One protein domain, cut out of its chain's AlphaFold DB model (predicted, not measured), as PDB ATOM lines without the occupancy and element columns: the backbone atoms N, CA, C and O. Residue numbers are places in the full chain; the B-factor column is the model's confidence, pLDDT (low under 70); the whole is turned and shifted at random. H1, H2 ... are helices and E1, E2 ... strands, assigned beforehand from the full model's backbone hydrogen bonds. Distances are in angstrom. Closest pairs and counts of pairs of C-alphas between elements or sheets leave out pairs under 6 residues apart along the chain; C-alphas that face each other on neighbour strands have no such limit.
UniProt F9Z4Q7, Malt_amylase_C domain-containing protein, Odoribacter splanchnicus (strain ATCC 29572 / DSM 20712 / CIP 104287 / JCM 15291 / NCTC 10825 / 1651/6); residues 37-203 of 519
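This is residues 37 to 203 of the 519 residues of the protein "Malt_amylase_C domain-containing protein" of Odoribacter splanchnicus (strain ATCC 29572 / DSM 20712 / CIP 104287 / JCM 15291 / NCTC 10825 / 1651/6) (UniProt F9Z4Q7). Two lobes of strands stand side by side: one is a sandwich of the sheet E7 E8 E11 E10 on the sheet E9 E12 E13, the other a loose, nearly closed ring of the sheets E1 E4 E3 and E2 E5 E6. The ring turns its sheet E2 E5 E6 toward E9 E12 E13, and the short H1 lies at one end of the sandwich. The printed part has 167 residues with 13 named strands and one named helix, in the order E1 to E11, H1, E12, E13; the four sheets are antiparallel. The class is mostly strand, with under half of the residues in named elements. The whole is compact, with a radius of gyration of the C-alphas of 16.7 A, and spans 48 by 36 by 28 A.

Start at the largest sheet, in the order E7, residues 117 to 123, E8, 126 to 131, E11, 158 to 162, and E10, 152 to 154. Within hydrogen-bond range are N 118 and O 130 of the hairpin E7 and E8, 2.8 A, N 129 and O 159 of E8 and E11, 3.0 A, and N 153 and O 160 of the hairpin E10 and E11, 2.8 A. Facing it is E9, residues 137 to 142, E12, 172 to 180, and E13, 189 to 194; the planes are 16 degrees apart and the strands at 29 degrees. Here look for N 139 and O 178, 2.8 A, and, in the hairpin E12 and E13, N 175 and O 191, 2.9 A. H1, residues 165 to 168, only grazes this sheet with residues 166 to 168; it is too short for an O i to N i+4 pair. Next comes E2, residues 59 to 63, E5, 90 to 97, and E6, 100 to 107, face to face with E9 E12 E13, which completes a stack of sheets, three face to face in turn. The closest C-alphas of E5 and E9 are those of Ser 91 and Ala 139, 7.6 A. N 63 and O 94 are 2.9 A apart, and N 93 and O 104 of the hairpin E5 and E6 2.8 A. The remaining sheet runs E1, residues 44 to 48, E4, 78 to 82, and E3, 69 to 73, with N 45 and O 81 within hydrogen-bond range at 2.8 A and, in the hairpin E3 and E4, N 71 and O 80 at 2.8 A. E2 and E3 are near each other, and residues 38 to 39 pair, parallel, with residues 106 to 107 of E6.

Find C-alpha 117 at (184.610, 232.192, 325.357); from there E7 runs 18.2 A. E12, the longest strand, covers 27.4 A from C-alpha 172 at (195.122, 215.031, 313.123); E5 and E6 cover 22.4 and 22.6 A. E13 ends at C-alpha 194, (192.217, 212.971, 316.000).

The C-alphas farthest apart are those of Thr 75 and Arg 123, 49.1 A. The printed part has no cut and no long link. Mean pLDDT of the printed part is 89.6; look for values under 70 at residues 111 to 113.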
ATOM      1  N   PRO A  37     195.621 234.720 311.658       88.50
ATOM      2  CA  PRO A  37     194.713 235.828 311.399       88.50
ATOM      3  C   PRO A  37     195.442 237.041 310.808       88.50
ATOM      4  O   PRO A  37     196.506 237.439 311.276       88.50
ATOM      5  N   VAL A  38     194.827 237.690 309.822       88.81
ATOM      6  CA  VAL A  38     195.277 239.001 309.342       88.81
ATOM      7  C   VAL A  38     194.698 240.073 310.257       88.81
ATOM      8  O   VAL A  38     193.483 240.289 310.271       88.81
ATOM      9  N   PHE A  39     195.562 240.769 310.992       87.12
ATOM     10  CA  PHE A  39     195.158 241.875 311.854       87.12
ATOM     11  C   PHE A  39     195.154 243.212 311.103       87.12
ATOM     12  O   PHE A  39     196.177 243.676 310.601       87.12
ATOM     13  N   LEU A  40     193.979 243.834 311.024       87.00
ATOM     14  CA  LEU A  40     193.732 245.069 310.294       87.00
ATOM     15  C   LEU A  40     194.364 246.279 310.993       87.00
ATOM     16  O   LEU A  40     194.045 246.588 312.141       87.00
ATOM     17  N   LYS A  41     195.190 247.011 310.246       84.50
ATOM     18  CA  LYS A  41     195.696 248.348 310.582       84.50
ATOM     19  C   LYS A  41     194.669 249.432 310.234       84.50
ATOM     20  O   LYS A  41     193.701 249.184 309.516       84.50
ATOM     21  N   SER A  42     194.896 250.648 310.737       79.19
ATOM     22  CA  SER A  42     194.015 251.806 310.519       79.19
ATOM     23  C   SER A  42     193.869 252.203 309.047       79.19
ATOM     24  O   SER A  42     192.838 252.740 308.656       79.19
ATOM     25  N   ASP A  43     194.888 251.947 308.227       83.75
ATOM     26  CA  ASP A  43     194.939 252.306 306.814       83.75
ATOM     27  C   ASP A  43     194.883 251.067 305.899       83.75
ATOM     28  O   ASP A  43     193.802 250.587 305.543       83.75
ATOM     29  N   THR A  44     196.046 250.550 305.506       89.69
ATOM     30  CA  THR A  44     196.237 249.423 304.605       89.69
ATOM     31  C   THR A  44     197.074 248.379 305.316       89.69
ATOM     32  O   THR A  44     198.204 248.619 305.733       89.69
ATOM     33  N   THR A  45     196.527 247.177 305.408       91.38
ATOM     34  CA  THR A  45     197.253 246.018 305.920       91.38
ATOM     35  C   THR A  45     197.848 245.278 304.741       91.38
ATOM     36  O   THR A  45     197.112 244.734 303.922       91.38
ATOM     37  N   TRP A  46     199.170 245.293 304.626       91.69
ATOM     38  CA  TRP A  46     199.875 244.523 303.610       91.69
ATOM     39  C   TRP A  46     200.103 243.099 304.101       91.69
ATOM     40  O   TRP A  46     200.598 242.899 305.205       91.69
ATOM     41  N   VAL A  47     199.728 242.133 303.271       91.94
ATOM     42  CA  VAL A  47     199.873 240.698 303.519       91.94
ATOM     43  C   VAL A  47     200.760 240.121 302.423       91.94
ATOM     44  O   VAL A  47     200.438 240.284 301.241       91.94
ATOM     45  N   ASP A  48     201.856 239.452 302.785       91.94
ATOM     46  CA  ASP A  48     202.604 238.624 301.838       91.94
ATOM     47  C   ASP A  48     201.899 237.267 301.716       91.94
ATOM     48  O   ASP A  48     201.695 236.541 302.688       91.94
ATOM     49  N   LEU A  49     201.450 236.925 300.510       91.62
ATOM     50  CA  LEU A  49     200.723 235.678 300.282       91.62
ATOM     51  C   LEU A  49     201.644 234.453 300.354       91.62
ATOM     52  O   LEU A  49     201.126 233.344 300.488       91.62
ATOM     53  N   LYS A  50     202.970 234.631 300.278       90.25
ATOM     54  CA  LYS A  50     203.960 233.550 300.431       90.25
ATOM     55  C   LYS A  50     204.035 233.026 301.858       90.25
ATOM     56  O   LYS A  50     204.348 231.852 302.042       90.25
ATOM     57  N   ASP A  51     203.674 233.852 302.835       86.75
ATOM     58  CA  ASP A  51     203.588 233.426 304.233       86.75
ATOM     59  C   ASP A  51     202.502 232.357 304.409       86.75
ATOM     60  O   ASP A  51     202.605 231.479 305.253       86.75
ATOM     61  N   TYR A  52     201.479 232.373 303.551       88.50
ATOM     62  CA  TYR A  52     200.333 231.474 303.632       88.50
ATOM     63  C   TYR A  52     200.407 230.335 302.611       88.50
ATOM     64  O   TYR A  52     200.184 229.168 302.947       88.50
ATOM     65  N   PHE A  53     200.695 230.659 301.349       89.62
ATOM     66  CA  PHE A  53     200.638 229.732 300.223       89.62
ATOM     67  C   PHE A  53     202.033 229.397 299.716       89.62
ATOM     68  O   PHE A  53     202.817 230.285 299.398       89.62
ATOM     69  N   LEU A  54     202.292 228.103 299.512       86.00
ATOM     70  CA  LEU A  54     203.557 227.641 298.930       86.00
ATOM     71  C   LEU A  54     203.759 228.148 297.489       86.00
ATOM     72  O   LEU A  54     204.882 228.376 297.053       86.00
ATOM     73  N   TYR A  55     202.652 228.333 296.765       90.25
ATOM     74  CA  TYR A  55     202.622 228.742 295.360       90.25
ATOM     75  C   TYR A  55     201.525 229.800 295.129       90.25
ATOM     76  O   TYR A  55     200.451 229.467 294.607       90.25
ATOM     77  N   PRO A  56     201.713 231.059 295.568       91.25
ATOM     78  CA  PRO A  56     200.683 232.103 295.495       91.25
ATOM     79  C   PRO A  56     200.160 232.382 294.079       91.25
ATOM     80  O   PRO A  56     199.011 232.792 293.904       91.25
ATOM     81  N   GLU A  57     200.949 232.106 293.042       91.38
ATOM     82  CA  GLU A  57     200.577 232.259 291.634       91.38
ATOM     83  C   GLU A  57     199.403 231.359 291.207       91.38
ATOM     84  O   GLU A  57     198.712 231.638 290.221       91.38
ATOM     85  N   LYS A  58     199.132 230.291 291.967       92.19
ATOM     86  CA  LYS A  58     197.999 229.386 291.741       92.19
ATOM     87  C   LYS A  58     196.671 229.919 292.296       92.19
ATOM     88  O   LYS A  58     195.614 229.358 291.977       92.19
ATOM     89  N   ILE A  59     196.686 231.014 293.065       93.56
ATOM     90  CA  ILE A  59     195.471 231.689 293.534       93.56
ATOM     91  C   ILE A  59     194.683 232.193 292.318       93.56
ATOM     92  O   ILE A  59     195.174 232.949 291.481       93.56
ATOM     93  N   LYS A  60     193.420 231.774 292.207       93.44
ATOM     94  CA  LYS A  60     192.532 232.149 291.097       93.44
ATOM     95  C   LYS A  60     191.725 233.399 291.404       93.44
ATOM     96  O   LYS A  60     191.460 234.190 290.500       93.44
ATOM     97  N   LYS A  61     191.303 233.565 292.659       93.94
ATOM     98  CA  LYS A  61     190.455 234.680 293.081       93.94
ATOM     99  C   LYS A  61     190.604 234.935 294.574       93.94
ATOM    100  O   LYS A  61     190.569 233.991 295.354       93.94
ATOM    101  N   ILE A  62     190.652 236.206 294.955       93.88
ATOM    102  CA  ILE A  62     190.466 236.660 296.335       93.88
ATOM    103  C   ILE A  62     189.172 237.472 296.352       93.88
ATOM    104  O   ILE A  62     188.990 238.361 295.519       93.88
ATOM    105  N   THR A  63     188.231 237.112 297.224       91.19
ATOM    106  CA  THR A  63     186.925 237.780 297.297       91.19
ATOM    107  C   THR A  63     186.893 238.693 298.522       91.19
ATOM    108  O   THR A  63     187.098 238.192 299.630       91.19
ATOM    109  N   PRO A  64     186.637 240.005 298.350       82.06
ATOM    110  CA  PRO A  64     186.507 240.920 299.476       82.06
ATOM    111  C   PRO A  64     185.271 240.573 300.311       82.06
ATOM    112  O   PRO A  64     184.307 239.985 299.815       82.06
ATOM    113  N   PHE A  65     185.296 240.977 301.573       84.00
ATOM    114  CA  PHE A  65     184.148 240.939 302.474       84.00
ATOM    115  C   PHE A  65     183.643 242.365 302.738       84.00
ATOM    116  O   PHE A  65     184.276 243.347 302.345       84.00
ATOM    117  N   ALA A  66     182.461 242.478 303.347       84.62
ATOM    118  CA  ALA A  66     181.792 243.760 303.541       84.62
ATOM    119  C   ALA A  66     182.699 244.775 304.259       84.62
ATOM    120  O   ALA A  66     183.366 244.440 305.235       84.62
ATOM    121  N   GLY A  67     182.723 246.012 303.755       83.31
ATOM    122  CA  GLY A  67     183.500 247.106 304.340       83.31
ATOM    123  C   GLY A  67     184.983 247.149 303.955       83.31
ATOM    124  O   GLY A  67     185.657 248.099 304.333       83.31
ATOM    125  N   VAL A  68     185.497 246.192 303.174       87.88
ATOM    126  CA  VAL A  68     186.927 246.126 302.829       87.88
ATOM    127  C   VAL A  68     187.165 246.177 301.325       87.88
ATOM    128  O   VAL A  68     186.474 245.532 300.535       87.88
ATOM    129  N   LYS A  69     188.188 246.937 300.923       90.31
ATOM    130  CA  LYS A  69     188.730 246.946 299.560       90.31
ATOM    131  C   LYS A  69     190.045 246.177 299.524       90.31
ATOM    132  O   LYS A  69     190.806 246.196 300.486       90.31
ATOM    133  N   LEU A  70     190.311 245.521 298.399       92.81
ATOM    134  CA  LEU A  70     191.521 244.734 298.194       92.81
ATOM    135  C   LEU A  70     192.321 245.287 297.018       92.81
ATOM    136  O   LEU A  70     191.761 245.543 295.951       92.81
ATOM    137  N   TYR A  71     193.628 245.411 297.211       93.75
ATOM    138  CA  TYR A  71     194.613 245.658 296.165       93.75
ATOM    139  C   TYR A  71     195.517 244.431 296.060       93.75
ATOM    140  O   TYR A  71     196.277 244.150 296.980       93.75
ATOM    141  N   TRP A  72     195.411 243.666 294.975       94.25
ATOM    142  CA  TRP A  72     196.174 242.428 294.805       94.25
ATOM    143  C   TRP A  72     197.256 242.597 293.741       94.25
ATOM    144  O   TRP A  72     196.945 242.690 292.550       94.25
ATOM    145  N   ASP A  73     198.517 242.586 294.170       94.12
ATOM    146  CA  ASP A  73     199.677 242.541 293.284       94.12
ATOM    147  C   ASP A  73     200.102 241.083 293.067       94.12
ATOM    148  O   ASP A  73     200.700 240.432 293.925       94.12
ATOM    149  N   LYS A  74     199.776 240.555 291.886       90.88
ATOM    150  CA  LYS A  74     200.105 239.174 291.512       90.88
ATOM    151  C   LYS A  74     201.598 238.951 291.298       90.88
ATOM    152  O   LYS A  74     202.063 237.836 291.499       90.88
ATOM    153  N   THR A  75     202.326 239.979 290.871       89.88
ATOM    154  CA  THR A  75     203.756 239.873 290.562       89.88
ATOM    155  C   THR A  75     204.559 239.853 291.853       89.88
ATOM    156  O   THR A  75     205.414 238.989 292.036       89.88
ATOM    157  N   ALA A  76     204.240 240.755 292.783       91.62
ATOM    158  CA  ALA A  76     204.861 240.785 294.102       91.62
ATOM    159  C   ALA A  76     204.340 239.677 295.037       91.62
ATOM    160  O   ALA A  76     205.001 239.356 296.018       91.62
ATOM    161  N   SER A  77     203.196 239.058 294.711       93.81
ATOM    162  CA  SER A  77     202.454 238.140 295.594       93.81
ATOM    163  C   SER A  77     201.985 238.804 296.891       93.81
ATOM    164  O   SER A  77     201.899 238.153 297.926       93.81
ATOM    165  N   THR A  78     201.643 240.090 296.836       94.81
ATOM    166  CA  THR A  78     201.197 240.859 298.003       94.81
ATOM    167  C   THR A  78     199.737 241.278 297.876       94.81
ATOM    168  O   THR A  78     199.195 241.474 296.782       94.81
ATOM    169  N   LEU A  79     199.075 241.412 299.022       94.81
ATOM    170  CA  LEU A  79     197.690 241.847 299.128       94.81
ATOM    171  C   LEU A  79     197.580 243.022 300.101       94.81
ATOM    172  O   LEU A  79     197.829 242.876 301.293       94.81
ATOM    173  N   GLY A  80     197.165 244.178 299.596       93.50
ATOM    174  CA  GLY A  80     196.754 245.321 300.401       93.50
ATOM    175  C   GLY A  80     195.285 245.192 300.799       93.50
ATOM    176  O   GLY A  80     194.399 245.222 299.943       93.50
ATOM    177  N   VAL A  81     195.022 245.061 302.095       92.50
ATOM    178  CA  VAL A  81     193.683 244.995 302.690       92.50
ATOM    179  C   VAL A  81     193.346 246.355 303.295       92.50
ATOM    180  O   VAL A  81     193.944 246.768 304.286       92.50
ATOM    181  N   ILE A  82     192.397 247.068 302.687       90.44
ATOM    182  CA  ILE A  82     192.044 248.448 303.044       90.44
ATOM    183  C   ILE A  82     190.685 248.435 303.739       90.44
ATOM    184  O   ILE A  82     189.651 248.252 303.087       90.44
ATOM    185  N   ALA A  83     190.694 248.619 305.059       85.12
ATOM    186  CA  ALA A  83     189.494 248.538 305.890       85.12
ATOM    187  C   ALA A  83     188.992 249.896 306.401       85.12
ATOM    188  O   ALA A  83     187.789 250.022 306.621       85.12
ATOM    189  N   GLY A  84     189.864 250.897 306.587       79.88
ATOM    190  CA  GLY A  84     189.491 252.210 307.139       79.88
ATOM    191  C   GLY A  84     188.553 252.119 308.359       79.88
ATOM    192  O   GLY A  84     188.688 251.232 309.209       79.88
ATOM    193  N   ASP A  85     187.521 252.965 308.386       75.31
ATOM    194  CA  ASP A  85     186.514 253.023 309.463       75.31
ATOM    195  C   ASP A  85     185.332 252.053 309.274       75.31
ATOM    196  O   ASP A  85     184.244 252.265 309.802       75.31
ATOM    197  N   SER A  86     185.519 250.961 308.528       73.62
ATOM    198  CA  SER A  86     184.455 249.998 308.181       73.62
ATOM    199  C   SER A  86     183.754 249.300 309.352       73.62
ATOM    200  O   SER A  86     182.789 248.572 309.123       73.62
ATOM    201  N   GLY A  87     184.238 249.461 310.587       77.62
ATOM    202  CA  GLY A  87     183.688 248.798 311.772       77.62
ATOM    203  C   GLY A  87     183.865 247.275 311.781       77.62
ATOM    204  O   GLY A  87     183.299 246.602 312.639       77.62
ATOM    205  N   VAL A  88     184.634 246.705 310.844       81.88
ATOM    206  CA  VAL A  88     184.916 245.265 310.824       81.88
ATOM    207  C   VAL A  88     185.735 244.897 312.055       81.88
ATOM    208  O   VAL A  88     186.866 245.361 312.210       81.88
ATOM    209  N   LEU A  89     185.161 244.021 312.882       83.56
ATOM    210  CA  LEU A  89     185.840 243.389 314.009       83.56
ATOM    211  C   LEU A  89     186.359 242.003 313.628       83.56
ATOM    212  O   LEU A  89     187.555 241.770 313.705       83.56
ATOM    213  N   LEU A  90     185.487 241.110 313.152       86.69
ATOM    214  CA  LEU A  90     185.818 239.725 312.805       86.69
ATOM    215  C   LEU A  90     185.159 239.346 311.476       86.69
ATOM    216  O   LEU A  90     183.956 239.541 311.300       86.69
ATOM    217  N   SER A  91     185.946 238.817 310.542       88.94
ATOM    218  CA  SER A  91     185.493 238.349 309.231       88.94
ATOM    219  C   SER A  91     186.427 237.261 308.688       88.94
ATOM    220  O   SER A  91     187.383 236.850 309.341       88.94
ATOM    221  N   GLY A  92     186.154 236.783 307.475       88.94
ATOM    222  CA  GLY A  92     186.984 235.811 306.781       88.94
ATOM    223  C   GLY A  92     187.221 236.188 305.324       88.94
ATOM    224  O   GLY A  92     186.282 236.434 304.564       88.94
ATOM    225  N   MET A  93     188.486 236.206 304.922       91.50
ATOM    226  CA  MET A  93     188.905 236.475 303.554       91.50
ATOM    227  C   MET A  93     188.883 235.190 302.730       91.50
ATOM    228  O   MET A  93     189.659 234.270 302.982       91.50
ATOM    229  N   ASN A  94     187.996 235.132 301.734       92.38
ATOM    230  CA  ASN A  94     187.827 233.954 300.885       92.38
ATOM    231  C   ASN A  94     188.846 233.946 299.742       92.38
ATOM    232  O   ASN A  94     188.868 234.864 298.913       92.38
ATOM    233  N   ILE A  95     189.626 232.872 299.655       92.69
ATOM    234  CA  ILE A  95     190.664 232.677 298.644       92.69
ATOM    235  C   ILE A  95     190.388 231.384 297.886       92.69
ATOM    236  O   ILE A  95     190.393 230.297 298.459       92.69
ATOM    237  N   ARG A  96     190.186 231.496 296.573       92.38
ATOM    238  CA  ARG A  96     190.052 230.348 295.679       92.38
ATOM    239  C   ARG A  96     191.417 229.940 295.151       92.38
ATOM    240  O   ARG A  96     192.028 230.693 294.388       92.38
ATOM    241  N   TYR A  97     191.845 228.732 295.482       90.81
ATOM    242  CA  TYR A  97     193.129 228.157 295.098       90.81
ATOM    243  C   TYR A  97     192.906 226.754 294.526       90.81
ATOM    244  O   TYR A  97     192.318 225.902 295.185       90.81
ATOM    245  N   GLU A  98     193.318 226.537 293.274       87.38
ATOM    246  CA  GLU A  98     193.203 225.247 292.559       87.38
ATOM    247  C   GLU A  98     191.840 224.527 292.694       87.38
ATOM    248  O   GLU A  98     191.763 223.307 292.765       87.38
ATOM    249  N   GLY A  99     190.737 225.285 292.704       84.50
ATOM    250  CA  GLY A  99     189.376 224.731 292.773       84.50
ATOM    251  C   GLY A  99     188.819 224.534 294.187       84.50
ATOM    252  O   GLY A  99     187.648 224.186 294.319       84.50
ATOM    253  N   TYR A 100     189.606 224.832 295.222       87.75
ATOM    254  CA  TYR A 100     189.189 224.822 296.622       87.75
ATOM    255  C   TYR A 100     189.070 226.250 297.154       87.75
ATOM    256  O   TYR A 100     189.841 227.135 296.773       87.75
ATOM    257  N   ASP A 101     188.093 226.472 298.030       88.06
ATOM    258  CA  ASP A 101     187.876 227.757 298.689       88.06
ATOM    259  C   ASP A 101     188.424 227.672 300.120       88.06
ATOM    260  O   ASP A 101     187.929 226.903 300.941       88.06
ATOM    261  N   TYR A 102     189.461 228.455 300.398       90.25
ATOM    262  CA  TYR A 102     190.064 228.625 301.717       90.25
ATOM    263  C   TYR A 102     189.577 229.923 302.346       90.25
ATOM    264  O   TYR A 102     189.183 230.855 301.635       90.25
ATOM    265  N   GLN A 103     189.654 230.011 303.670       90.25
ATOM    266  CA  GLN A 103     189.359 231.247 304.372       90.25
ATOM    267  C   GLN A 103     190.445 231.585 305.392       90.25
ATOM    268  O   GLN A 103     190.737 230.791 306.282       90.25
ATOM    269  N   ILE A 104     191.009 232.788 305.262       90.31
ATOM    270  CA  ILE A 104     191.936 233.363 306.240       90.31
ATOM    271  C   ILE A 104     191.122 234.253 307.191       90.31
ATOM    272  O   ILE A 104     190.391 235.119 306.696       90.31
ATOM    273  N   PRO A 105     191.189 234.054 308.520       90.25
ATOM    274  CA  PRO A 105     190.533 234.944 309.472       90.25
ATOM    275  C   PRO A 105     191.074 236.370 309.341       90.25
ATOM    276  O   PRO A 105     192.275 236.571 309.179       90.25
ATOM    277  N   VAL A 106     190.194 237.365 309.407       90.06
ATOM    278  CA  VAL A 106     190.579 238.779 309.398       90.06
ATOM    279  C   VAL A 106     189.960 239.463 310.600       90.06
ATOM    280  O   VAL A 106     188.751 239.356 310.820       90.06
ATOM    281  N   MET A 107     190.792 240.146 311.377       88.00
ATOM    282  CA  MET A 107     190.419 240.682 312.682       88.00
ATOM    283  C   MET A 107     190.917 242.104 312.848       88.00
ATOM    284  O   MET A 107     191.955 242.467 312.308       88.00
ATOM    285  N   ARG A 108     190.211 242.922 313.620       85.12
ATOM    286  CA  ARG A 108     190.765 244.174 314.139       85.12
ATOM    287  C   ARG A 108     191.334 243.898 315.532       85.12
ATOM    288  O   ARG A 108     190.591 243.347 316.344       85.12
ATOM    289  N   PRO A 109     192.603 244.253 315.819       75.38
ATOM    290  CA  PRO A 109     193.143 244.143 317.168       75.38
ATOM    291  C   PRO A 109     192.216 244.848 318.147       75.38
ATOM    292  O   PRO A 109     191.767 245.969 317.890       75.38
ATOM    293  N   ASN A 110     191.916 244.178 319.248       70.81
ATOM    294  CA  ASN A 110     191.069 244.720 320.286       70.81
ATOM    295  C   ASN A 110     191.801 244.565 321.620       70.81
ATOM    296  O   ASN A 110     191.667 243.515 322.250       70.81
ATOM    297  N   PRO A 111     192.584 245.574 322.039       59.50
ATOM    298  CA  PRO A 111     193.538 245.456 323.138       59.50
ATOM    299  C   PRO A 111     192.895 245.139 324.492       59.50
ATOM    300  O   PRO A 111     193.620 244.782 325.407       59.50
ATOM    301  N   ASP A 112     191.569 245.177 324.610       59.81
ATOM    302  CA  ASP A 112     190.844 244.638 325.754       59.81
ATOM    303  C   ASP A 112     189.800 243.633 325.247       59.81
ATOM    304  O   ASP A 112     188.775 244.027 324.684       59.81
ATOM    305  N   ALA A 113     190.041 242.325 325.420       62.06
ATOM    306  CA  ALA A 113     189.010 241.318 325.171       62.06
ATOM    307  C   ALA A 113     187.828 241.610 326.107       62.06
ATOM    308  O   ALA A 113     187.896 241.374 327.313       62.06
ATOM    309  N   GLY A 114     186.756 242.185 325.553       70.94
ATOM    310  CA  GLY A 114     185.602 242.626 326.335       70.94
ATOM    311  C   GLY A 114     184.844 241.462 326.973       70.94
ATOM    312  O   GLY A 114     184.104 241.650 327.938       70.94
ATOM    313  N   PHE A 115     185.034 240.251 326.445       88.31
ATOM    314  CA  PHE A 115     184.429 239.024 326.934       88.31
ATOM    315  C   PHE A 115     185.266 237.801 326.553       88.31
ATOM    316  O   PHE A 115     186.113 237.860 325.659       88.31
ATOM    317  N   TYR A 116     184.989 236.681 327.217       90.38
ATOM    318  CA  TYR A 116     185.691 235.421 327.005       90.38
ATOM    319  C   TYR A 116     184.729 234.334 326.554       90.38
ATOM    320  O   TYR A 116     183.584 234.258 327.013       90.38
ATOM    321  N   ILE A 117     185.225 233.470 325.681       92.88
ATOM    322  CA  ILE A 117     184.610 232.192 325.357       92.88
ATOM    323  C   ILE A 117     185.443 231.071 325.972       92.88
ATOM    324  O   ILE A 117     186.652 231.214 326.148       92.88
ATOM    325  N   GLY A 118     184.784 229.970 326.310       93.06
ATOM    326  CA  GLY A 118     185.410 228.798 326.899       93.06
ATOM    327  C   GLY A 118     184.753 227.514 326.421       93.06
ATOM    328  O   GLY A 118     183.568 227.481 326.070       93.06
ATOM    329  N   THR A 119     185.537 226.445 326.403       94.50
ATOM    330  CA  THR A 119     185.030 225.088 326.165       94.50
ATOM    331  C   THR A 119     184.127 224.637 327.316       94.50
ATOM    332  O   THR A 119     184.433 224.855 328.485       94.50
ATOM    333  N   ASP A 120     182.998 224.014 326.977       91.69
ATOM    334  CA  ASP A 120     181.985 223.574 327.938       91.69
ATOM    335  C   ASP A 120     181.923 222.041 327.972       91.69
ATOM    336  O   ASP A 120     182.673 221.397 328.704       91.69
ATOM    337  N   GLU A 121     181.083 221.418 327.146       90.06
ATOM    338  CA  GLU A 121     180.878 219.970 327.191       90.06
ATOM    339  C   GLU A 121     180.753 219.341 325.809       90.06
ATOM    340  O   GLU A 121     180.529 220.012 324.804       90.06
ATOM    341  N   VAL A 122     180.849 218.014 325.777       90.50
ATOM    342  CA  VAL A 122     180.613 217.200 324.587       90.50
ATOM    343  C   VAL A 122     179.368 216.347 324.829       90.50
ATOM    344  O   VAL A 122     179.298 215.618 325.817       90.50
ATOM    345  N   ARG A 123     178.367 216.435 323.944       89.25
ATOM    346  CA  ARG A 123     177.155 215.598 323.960       89.25
ATOM    347  C   ARG A 123     176.978 214.918 322.606       89.25
ATOM    348  O   ARG A 123     176.603 215.555 321.622       89.25
ATOM    349  N   GLY A 124     177.212 213.608 322.564       85.19
ATOM    350  CA  GLY A 124     177.190 212.854 321.309       85.19
ATOM    351  C   GLY A 124     178.229 213.402 320.329       85.19
ATOM    352  O   GLY A 124     179.393 213.543 320.689       85.19
ATOM    353  N   ASP A 125     177.792 213.753 319.119       83.69
ATOM    354  CA  ASP A 125     178.651 214.304 318.061       83.69
ATOM    355  C   ASP A 125     178.742 215.845 318.076       83.69
ATOM    356  O   ASP A 125     179.314 216.444 317.165       83.69
ATOM    357  N   THR A 126     178.152 216.501 319.084       91.19
ATOM    358  CA  THR A 126     178.171 217.965 319.234       91.19
ATOM    359  C   THR A 126     178.996 218.359 320.448       91.19
ATOM    360  O   THR A 126     178.826 217.795 321.528       91.19
ATOM    361  N   PHE A 127     179.848 219.365 320.299       94.56
ATOM    362  CA  PHE A 127     180.534 219.992 321.424       94.56
ATOM    363  C   PHE A 127     180.125 221.444 321.568       94.56
ATOM    364  O   PHE A 127     179.706 222.082 320.604       94.56
ATOM    365  N   PHE A 128     180.216 221.944 322.791       95.19
ATOM    366  CA  PHE A 128     179.662 223.228 323.165       95.19
ATOM    367  C   PHE A 128     180.747 224.159 323.671       95.19
ATOM    368  O   PHE A 128     181.654 223.749 324.397       95.19
ATOM    369  N   LEU A 129     180.618 225.423 323.287       95.75
ATOM    370  CA  LEU A 129     181.350 226.536 323.868       95.75
ATOM    371  C   LEU A 129     180.352 227.490 324.514       95.75
ATOM    372  O   LEU A 129     179.243 227.685 324.006       95.75
ATOM    373  N   GLN A 130     180.783 228.105 325.603       94.88
ATOM    374  CA  GLN A 130     180.037 229.089 326.369       94.88
ATOM    375  C   GLN A 130     180.773 230.431 326.321       94.88
ATOM    376  O   GLN A 130     181.994 230.478 326.213       94.88
ATOM    377  N   SER A 131     180.022 231.523 326.385       93.50
ATOM    378  CA  SER A 131     180.517 232.895 326.410       93.50
ATOM    379  C   SER A 131     180.100 233.589 327.704       93.50
ATOM    380  O   SER A 131     178.988 233.377 328.201       93.50
ATOM    381  N   THR A 132     180.958 234.467 328.226       91.56
ATOM    382  CA  THR A 132     180.624 235.337 329.366       91.56
ATOM    383  C   THR A 132     179.607 236.421 328.980       91.56
ATOM    384  O   THR A 132     178.797 236.848 329.810       91.56
ATOM    385  N   SER A 133     179.576 236.807 327.701       91.19
ATOM    386  CA  SER A 133     178.720 237.872 327.155       91.19
ATOM    387  C   SER A 133     177.918 237.407 325.932       91.19
ATOM    388  O   SER A 133     178.296 236.422 325.296       91.19
ATOM    389  N   PRO A 134     176.803 238.078 325.586       93.75
ATOM    390  CA  PRO A 134     176.062 237.804 324.354       93.75
ATOM    391  C   PRO A 134     176.940 237.877 323.096       93.75
ATOM    392  O   PRO A 134     177.718 238.814 322.938       93.75
ATOM    393  N   VAL A 135     176.795 236.906 322.193       94.00
ATOM    394  CA  VAL A 135     177.587 236.771 320.962       94.00
ATOM    395  C   VAL A 135     176.717 237.039 319.738       94.00
ATOM    396  O   VAL A 135     175.613 236.512 319.616       94.00
ATOM    397  N   ILE A 136     177.241 237.834 318.803       92.75
ATOM    398  CA  ILE A 136     176.569 238.160 317.536       92.75
ATOM    399  C   ILE A 136     177.021 237.231 316.411       92.75
ATOM    400  O   ILE A 136     176.221 236.886 315.545       92.75
ATOM    401  N   ASP A 137     178.297 236.847 316.392       91.44
ATOM    402  CA  ASP A 137     178.846 235.954 315.370       91.44
ATOM    403  C   ASP A 137     179.911 235.032 315.961       91.44
ATOM    404  O   ASP A 137     180.761 235.463 316.746       91.44
ATOM    405  N   TRP A 138     179.862 233.769 315.539       94.44
ATOM    406  CA  TRP A 138     180.829 232.729 315.866       94.44
ATOM    407  C   TRP A 138     181.619 232.387 314.602       94.44
ATOM    408  O   TRP A 138     181.081 231.872 313.620       94.44
ATOM    409  N   ALA A 139     182.924 232.640 314.625       93.88
ATOM    410  CA  ALA A 139     183.822 232.269 313.545       93.88
ATOM    411  C   ALA A 139     184.534 230.962 313.905       93.88
ATOM    412  O   ALA A 139     185.560 230.957 314.583       93.88
ATOM    413  N   VAL A 140     183.955 229.847 313.455       94.94
ATOM    414  CA  VAL A 140     184.477 228.495 313.685       94.94
ATOM    415  C   VAL A 140     185.234 228.027 312.453       94.94
ATOM    416  O   VAL A 140     184.638 227.857 311.388       94.94
ATOM    417  N   TYR A 141     186.530 227.780 312.594       93.62
ATOM    418  CA  TYR A 141     187.386 227.268 311.531       93.62
ATOM    419  C   TYR A 141     187.798 225.838 311.836       93.62
ATOM    420  O   TYR A 141     188.356 225.570 312.896       93.62
ATOM    421  N   PHE A 142     187.572 224.930 310.890       92.38
ATOM    422  CA  PHE A 142     188.240 223.635 310.860       92.38
ATOM    423  C   PHE A 142     189.390 223.716 309.860       92.38
ATOM    424  O   PHE A 142     189.169 223.951 308.669       92.38
ATOM    425  N   GLN A 143     190.622 223.561 310.343       89.88
ATOM    426  CA  GLN A 143     191.826 223.900 309.589       89.88
ATOM    427  C   GLN A 143     191.763 225.350 309.058       89.88
ATOM    428  O   GLN A 143     191.725 226.313 309.828       89.88
ATOM    429  N   ASN A 144     191.715 225.507 307.734       89.69
ATOM    430  CA  ASN A 144     191.647 226.785 307.025       89.69
ATOM    431  C   ASN A 144     190.289 226.987 306.328       89.69
ATOM    432  O   ASN A 144     190.195 227.670 305.306       89.69
ATOM    433  N   TYR A 145     189.239 226.359 306.867       89.94
ATOM    434  CA  TYR A 145     187.879 226.401 306.338       89.94
ATOM    435  C   TYR A 145     186.900 226.840 307.424       89.94
ATOM    436  O   TYR A 145     186.739 226.152 308.432       89.94
ATOM    437  N   LYS A 146     186.205 227.963 307.209       91.44
ATOM    438  CA  LYS A 146     185.109 228.370 308.096       91.44
ATOM    439  C   LYS A 146     183.935 227.415 307.926       91.44
ATOM    440  O   LYS A 146     183.466 227.188 306.808       91.44
ATOM    441  N   LEU A 147     183.469 226.858 309.037       92.19
ATOM    442  CA  LEU A 147     182.275 226.032 309.059       92.19
ATOM    443  C   LEU A 147     181.053 226.898 308.751       92.19
ATOM    444  O   LEU A 147     180.913 228.020 309.237       92.19
ATOM    445  N   ALA A 148     180.176 226.371 307.902       89.69
ATOM    446  CA  ALA A 148     178.918 227.018 307.571       89.69
ATOM    447  C   ALA A 148     177.917 226.916 308.734       89.69
ATOM    448  O   ALA A 148     178.010 226.021 309.573       89.69
ATOM    449  N   GLU A 149     176.918 227.800 308.742       89.44
ATOM    450  CA  GLU A 149     175.910 227.903 309.809       89.44
ATOM    451  C   GLU A 149     175.175 226.587 310.090       89.44
ATOM    452  O   GLU A 149     174.788 226.335 311.219       89.44
ATOM    453  N   ASN A 150     175.040 225.694 309.104       90.75
ATOM    454  CA  ASN A 150     174.399 224.391 309.298       90.75
ATOM    455  C   ASN A 150     175.186 223.430 310.214       90.75
ATOM    456  O   ASN A 150     174.652 222.388 310.580       90.75
ATOM    457  N   PHE A 151     176.448 223.735 310.530       92.81
ATOM    458  CA  PHE A 151     177.250 223.007 311.520       92.81
ATOM    459  C   PHE A 151     177.143 223.615 312.924       92.81
ATOM    460  O   PHE A 151     177.704 223.056 313.866       92.81
ATOM    461  N   LEU A 152     176.457 224.754 313.058       95.19
ATOM    462  CA  LEU A 152     176.400 225.555 314.271       95.19
ATOM    463  C   LEU A 152     174.962 225.630 314.794       95.19
ATOM    464  O   LEU A 152     174.012 225.869 314.054       95.19
ATOM    465  N   SER A 153     174.801 225.457 316.100       95.06
ATOM    466  CA  SER A 153     173.549 225.681 316.817       95.06
ATOM    467  C   SER A 153     173.792 226.745 317.878       95.06
ATOM    468  O   SER A 153     174.362 226.469 318.931       95.06
ATOM    469  N   CYS A 154     173.420 227.984 317.565       94.38
ATOM    470  CA  CYS A 154     173.737 229.142 318.394       94.38
ATOM    471  C   CYS A 154     172.551 229.553 319.274       94.38
ATOM    472  O   CYS A 154     171.398 229.565 318.848       94.38
ATOM    473  N   THR A 155     172.874 229.960 320.494       93.88
ATOM    474  CA  THR A 155     172.036 230.754 321.398       93.88
ATOM    475  C   THR A 155     172.770 232.063 321.704       93.88
ATOM    476  O   THR A 155     173.883 232.269 321.222       93.88
ATOM    477  N   GLU A 156     172.190 232.931 322.535       92.88
ATOM    478  CA  GLU A 156     172.791 234.226 322.875       92.88
ATOM    479  C   GLU A 156     174.216 234.105 323.437       92.88
ATOM    480  O   GLU A 156     175.078 234.895 323.072       92.88
ATOM    481  N   LYS A 157     174.496 233.109 324.288       94.50
ATOM    482  CA  LYS A 157     175.814 232.945 324.931       94.50
ATOM    483  C   LYS A 157     176.483 231.598 324.675       94.50
ATOM    484  O   LYS A 157     177.527 231.323 325.251       94.50
ATOM    485  N   ARG A 158     175.901 230.734 323.848       95.62
ATOM    486  CA  ARG A 158     176.384 229.358 323.675       95.62
ATOM    487  C   ARG A 158     176.314 228.936 322.223       95.62
ATOM    488  O   ARG A 158     175.328 229.244 321.559       95.62
ATOM    489  N   VAL A 159     177.303 228.177 321.768       96.94
ATOM    490  CA  VAL A 159     177.285 227.528 320.454       96.94
ATOM    491  C   VAL A 159     177.505 226.030 320.608       96.94
ATOM    492  O   VAL A 159     178.411 225.600 321.313       96.94
ATOM    493  N   GLY A 160     176.658 225.238 319.958       97.31
ATOM    494  CA  GLY A 160     176.891 223.825 319.684       97.31
ATOM    495  C   GLY A 160     177.496 223.664 318.295       97.31
ATOM    496  O   GLY A 160     177.004 224.261 317.341       97.31
ATOM    497  N   ILE A 161     178.554 222.873 318.177       96.94
ATOM    498  CA  ILE A 161     179.309 222.682 316.941       96.94
ATOM    499  C   ILE A 161     179.340 221.194 316.601       96.94
ATOM    500  O   ILE A 161     179.739 220.366 317.421       96.94
ATOM    501  N   VAL A 162     178.942 220.864 315.374       94.19
ATOM    502  CA  VAL A 162     179.038 219.516 314.804       94.19
ATOM    503  C   VAL A 162     180.215 219.471 313.836       94.19
ATOM    504  O   VAL A 162     180.335 220.313 312.945       94.19
ATOM    505  N   LEU A 163     181.089 218.477 313.993       91.44
ATOM    506  CA  LEU A 163     182.237 218.312 313.106       91.44
ATOM    507  C   LEU A 163     181.799 217.841 311.707       91.44
ATOM    508  O   LEU A 163     180.982 216.922 311.596       91.44
ATOM    509  N   PRO A 164     182.363 218.404 310.622       89.88
ATOM    510  CA  PRO A 164     182.115 217.901 309.278       89.88
ATOM    511  C   PRO A 164     182.699 216.494 309.105       89.88
ATOM    512  O   PRO A 164     183.745 216.173 309.667       89.88
ATOM    513  N   GLU A 165     182.084 215.666 308.257       87.81
ATOM    514  CA  GLU A 165     182.560 214.299 307.998       87.81
ATOM    515  C   GLU A 165     184.010 214.258 307.484       87.81
ATOM    516  O   GLU A 165     184.777 213.370 307.861       87.81
ATOM    517  N   ALA A 166     184.425 215.277 306.723       87.62
ATOM    518  CA  ALA A 166     185.803 215.457 306.271       87.62
ATOM    519  C   ALA A 166     186.830 215.469 307.420       87.62
ATOM    520  O   ALA A 166     187.982 215.095 307.214       87.62
ATOM    521  N   ALA A 167     186.431 215.807 308.652       89.12
ATOM    522  CA  ALA A 167     187.321 215.744 309.808       89.12
ATOM    523  C   ALA A 167     187.826 214.323 310.107       89.12
ATOM    524  O   ALA A 167     188.907 214.161 310.672       89.12
ATOM    525  N   ARG A 168     187.087 213.284 309.693       89.75
ATOM    526  CA  ARG A 168     187.496 211.878 309.844       89.75
ATOM    527  C   ARG A 168     188.606 211.469 308.875       89.75
ATOM    528  O   ARG A 168     189.296 210.488 309.143       89.75
ATOM    529  N   GLN A 169     188.787 212.210 307.780       88.44
ATOM    530  CA  GLN A 169     189.812 211.935 306.766       88.44
ATOM    531  C   GLN A 169     191.214 212.318 307.258       88.44
ATOM    532  O   GLN A 169     192.202 211.702 306.861       88.44
ATOM    533  N   LEU A 170     191.312 213.293 308.167       86.56
ATOM    534  CA  LEU A 170     192.582 213.717 308.741       86.56
ATOM    535  C   LEU A 170     192.943 212.873 309.965       86.56
ATOM    536  O   LEU A 170     192.148 212.707 310.893       86.56
ATOM    537  N   LYS A 171     194.189 212.378 310.013       89.38
ATOM    538  CA  LYS A 171     194.712 211.719 311.222       89.38
ATOM    539  C   LYS A 171     194.698 212.689 312.404       89.38
ATOM    540  O   LYS A 171     194.219 212.298 313.465       89.38
ATOM    541  N   TYR A 172     195.166 213.918 312.179       89.62
ATOM    542  CA  TYR A 172     195.122 215.031 313.123       89.62
ATOM    543  C   TYR A 172     194.602 216.289 312.429       89.62
ATOM    544  O   TYR A 172     194.902 216.514 311.257       89.62
ATOM    545  N   GLY A 173     193.836 217.098 313.148       90.31
ATOM    546  CA  GLY A 173     193.358 218.397 312.684       90.31
ATOM    547  C   GLY A 173     193.174 219.350 313.857       90.31
ATOM    548  O   GLY A 173     193.318 218.943 315.005       90.31
ATOM    549  N   GLU A 174     192.845 220.600 313.573       91.81
ATOM    550  CA  GLU A 174     192.666 221.629 314.591       91.81
ATOM    551  C   GLU A 174     191.417 222.460 314.284       91.81
ATOM    552  O   GLU A 174     191.108 222.775 313.128       91.81
ATOM    553  N   LEU A 175     190.679 222.792 315.338       93.50
ATOM    554  CA  LEU A 175     189.646 223.814 315.314       93.50
ATOM    555  C   LEU A 175     190.190 225.094 315.919       93.50
ATOM    556  O   LEU A 175     190.842 225.056 316.960       93.50
ATOM    557  N   ARG A 176     189.837 226.219 315.305       93.38
ATOM    558  CA  ARG A 176     190.124 227.551 315.829       93.38
ATOM    559  C   ARG A 176     188.837 228.351 315.851       93.38
ATOM    560  O   ARG A 176     188.154 228.441 314.827       93.38
ATOM    561  N   ILE A 177     188.461 228.849 317.022       93.94
ATOM    562  CA  ILE A 177     187.171 229.506 317.226       93.94
ATOM    563  C   ILE A 177     187.388 230.878 317.846       93.94
ATOM    564  O   ILE A 177     188.095 231.015 318.840       93.94
ATOM    565  N   TRP A 178     186.713 231.863 317.266       93.12
ATOM    566  CA  TRP A 178     186.559 233.202 317.817       93.12
ATOM    567  C   TRP A 178     185.082 233.566 317.848       93.12
ATOM    568  O   TRP A 178     184.285 233.075 317.044       93.12
ATOM    569  N   ALA A 179     184.728 234.472 318.743       92.69
ATOM    570  CA  ALA A 179     183.421 235.089 318.809       92.69
ATOM    571  C   ALA A 179     183.574 236.608 318.765       92.69
ATOM    572  O   ALA A 179     184.609 237.156 319.147       92.69
ATOM    573  N   ARG A 180     182.522 237.300 318.334       91.62
ATOM    574  CA  ARG A 180     182.421 238.751 318.511       91.62
ATOM    575  C   ARG A 180     181.063 239.165 319.047       91.62
ATOM    576  O   ARG A 180     180.039 238.555 318.725       91.62
ATOM    577  N   ASP A 181     181.067 240.254 319.794       89.06
ATOM    578  CA  ASP A 181     179.865 241.019 320.098       89.06
ATOM    579  C   ASP A 181     179.795 242.252 319.172       89.06
ATOM    580  O   ASP A 181     180.259 242.213 318.021       89.06
ATOM    581  N   SER A 182     179.146 243.327 319.625       85.44
ATOM    582  CA  SER A 182     179.046 244.588 318.879       85.44
ATOM    583  C   SER A 182     180.336 245.413 318.883       85.44
ATOM    584  O   SER A 182     180.482 246.288 318.034       85.44
ATOM    585  N   PHE A 183     181.237 245.186 319.840       83.44
ATOM    586  CA  PHE A 183     182.340 246.098 320.162       83.44
ATOM    587  C   PHE A 183     183.708 245.416 320.210       83.44
ATOM    588  O   PHE A 183     184.726 246.074 320.015       83.44
ATOM    589  N   SER A 184     183.740 244.112 320.459       87.12
ATOM    590  CA  SER A 184     184.927 243.361 320.831       87.12
ATOM    591  C   SER A 184     184.954 241.965 320.209       87.12
ATOM    592  O   SER A 184     183.947 241.426 319.738       87.12
ATOM    593  N   ILE A 185     186.151 241.387 320.200       88.81
ATOM    594  CA  ILE A 185     186.430 240.000 319.819       88.81
ATOM    595  C   ILE A 185     186.859 239.261 321.088       88.81
ATOM    596  O   ILE A 185     187.538 239.841 321.939       88.81
ATOM    597  N   SER A 186     186.456 238.000 321.205       89.19
ATOM    598  CA  SER A 186     186.857 237.117 322.297       89.19
ATOM    599  C   SER A 186     188.323 236.675 322.196       89.19
ATOM    600  O   SER A 186     188.999 236.895 321.189       89.19
ATOM    601  N   ASN A 187     188.787 235.929 323.199       88.12
ATOM    602  CA  ASN A 187     189.948 235.047 323.060       88.12
ATOM    603  C   ASN A 187     189.766 234.020 321.922       88.12
ATOM    604  O   ASN A 187     188.644 233.751 321.477       88.12
ATOM    605  N   ALA A 188     190.880 233.429 321.489       87.88
ATOM    606  CA  ALA A 188     190.893 232.282 320.588       87.88
ATOM    607  C   ALA A 188     190.759 230.977 321.383       87.88
ATOM    608  O   ALA A 188     191.461 230.795 322.376       87.88
ATOM    609  N   ILE A 189     189.913 230.063 320.908       91.88
ATOM    610  CA  ILE A 189     189.876 228.669 321.367       91.88
ATOM    611  C   ILE A 189     190.582 227.808 320.330       91.88
ATOM    612  O   ILE A 189     190.252 227.889 319.142       91.88
ATOM    613  N   ILE A 190     191.483 226.939 320.779       93.00
ATOM    614  CA  ILE A 190     192.157 225.958 319.929       93.00
ATOM    615  C   ILE A 190     191.805 224.557 320.419       93.00
ATOM    616  O   ILE A 190     192.085 224.216 321.564       93.00
ATOM    617  N   ILE A 191     191.204 223.732 319.557       94.50
ATOM    618  CA  ILE A 191     190.825 222.357 319.914       94.50
ATOM    619  C   ILE A 191     191.482 221.368 318.950       94.50
ATOM    620  O   ILE A 191     191.130 221.346 317.764       94.50
ATOM    621  N   PRO A 192     192.403 220.519 319.434       94.81
ATOM    622  CA  PRO A 192     193.017 219.495 318.615       94.81
ATOM    623  C   PRO A 192     192.050 218.329 318.374       94.81
ATOM    624  O   PRO A 192     191.214 217.973 319.210       94.81
ATOM    625  N   LEU A 193     192.170 217.721 317.198       94.00
ATOM    626  CA  LEU A 193     191.335 216.624 316.724       94.00
ATOM    627  C   LEU A 193     192.192 215.429 316.322       94.00
ATOM    628  O   LEU A 193     193.261 215.583 315.732       94.00
ATOM    629  N   ARG A 194     191.661 214.222 316.525       93.38
ATOM    630  CA  ARG A 194     192.217 212.971 316.000       93.38
ATOM    631  C   ARG A 194     191.131 212.161 315.310       93.38
ATOM    632  O   ARG A 194     190.202 211.689 315.962       93.38
ATOM    633  N   ARG A 195     191.250 211.971 313.990       91.12
ATOM    634  CA  ARG A 195     190.283 211.215 313.164       91.12
ATOM    635  C   ARG A 195     188.825 211.644 313.406       91.12
ATOM    636  O   ARG A 195     187.953 210.810 313.646       91.12
ATOM    637  N   GLY A 196     188.573 212.952 313.369       89.25
ATOM    638  CA  GLY A 196     187.238 213.534 313.543       89.25
ATOM    639  C   GLY A 196     186.670 213.457 314.964       89.25
ATOM    640  O   GLY A 196     185.465 213.612 315.128       89.25
ATOM    641  N   LYS A 197     187.507 213.206 315.978       92.19
ATOM    642  CA  LYS A 197     187.143 213.280 317.399       92.19
ATOM    643  C   LYS A 197     187.976 214.344 318.101       92.19
ATOM    644  O   LYS A 197     189.143 214.512 317.757       92.19
ATOM    645  N   LEU A 198     187.383 215.020 319.080       94.50
ATOM    646  CA  LEU A 198     188.085 215.971 319.942       94.50
ATOM    647  C   LEU A 198     189.120 215.241 320.793       94.50
ATOM    648  O   LEU A 198     188.854 214.141 321.279       94.50
ATOM    649  N   ILE A 199     190.283 215.859 320.961       94.56
ATOM    650  CA  ILE A 199     191.277 215.436 321.938       94.56
ATOM    651  C   ILE A 199     191.042 216.254 323.207       94.56
ATOM    652  O   ILE A 199     191.226 217.470 323.208       94.56
ATOM    653  N   THR A 200     190.609 215.578 324.268       92.94
ATOM    654  CA  THR A 200     190.318 216.186 325.579       92.94
ATOM    655  C   THR A 200     191.298 215.757 326.666       92.94
ATOM    656  O   THR A 200     191.266 216.297 327.762       92.94
ATOM    657  N   GLU A 201     192.182 214.810 326.351       93.19
ATOM    658  CA  GLU A 201     193.132 214.182 327.269       93.19
ATOM    659  C   GLU A 201     194.537 214.206 326.660       93.19
ATOM    660  O   GLU A 201     194.696 213.953 325.460       93.19
ATOM    661  N   VAL A 202     195.571 214.419 327.479       93.81
ATOM    662  CA  VAL A 202     196.958 214.530 326.989       93.81
ATOM    663  C   VAL A 202     197.403 213.263 326.252       93.81
ATOM    664  O   VAL A 202     197.977 213.345 325.169       93.81
ATOM    665  N   GLY A 203     197.061 212.076 326.764       92.38
ATOM    666  CA  GLY A 203     197.445 210.794 326.154       92.38
ATOM    667  C   GLY A 203     196.853 210.528 324.759       92.38
ATOM    668  O   GLY A 203     197.201 209.538 324.116       92.38
TER     669      GLY A 203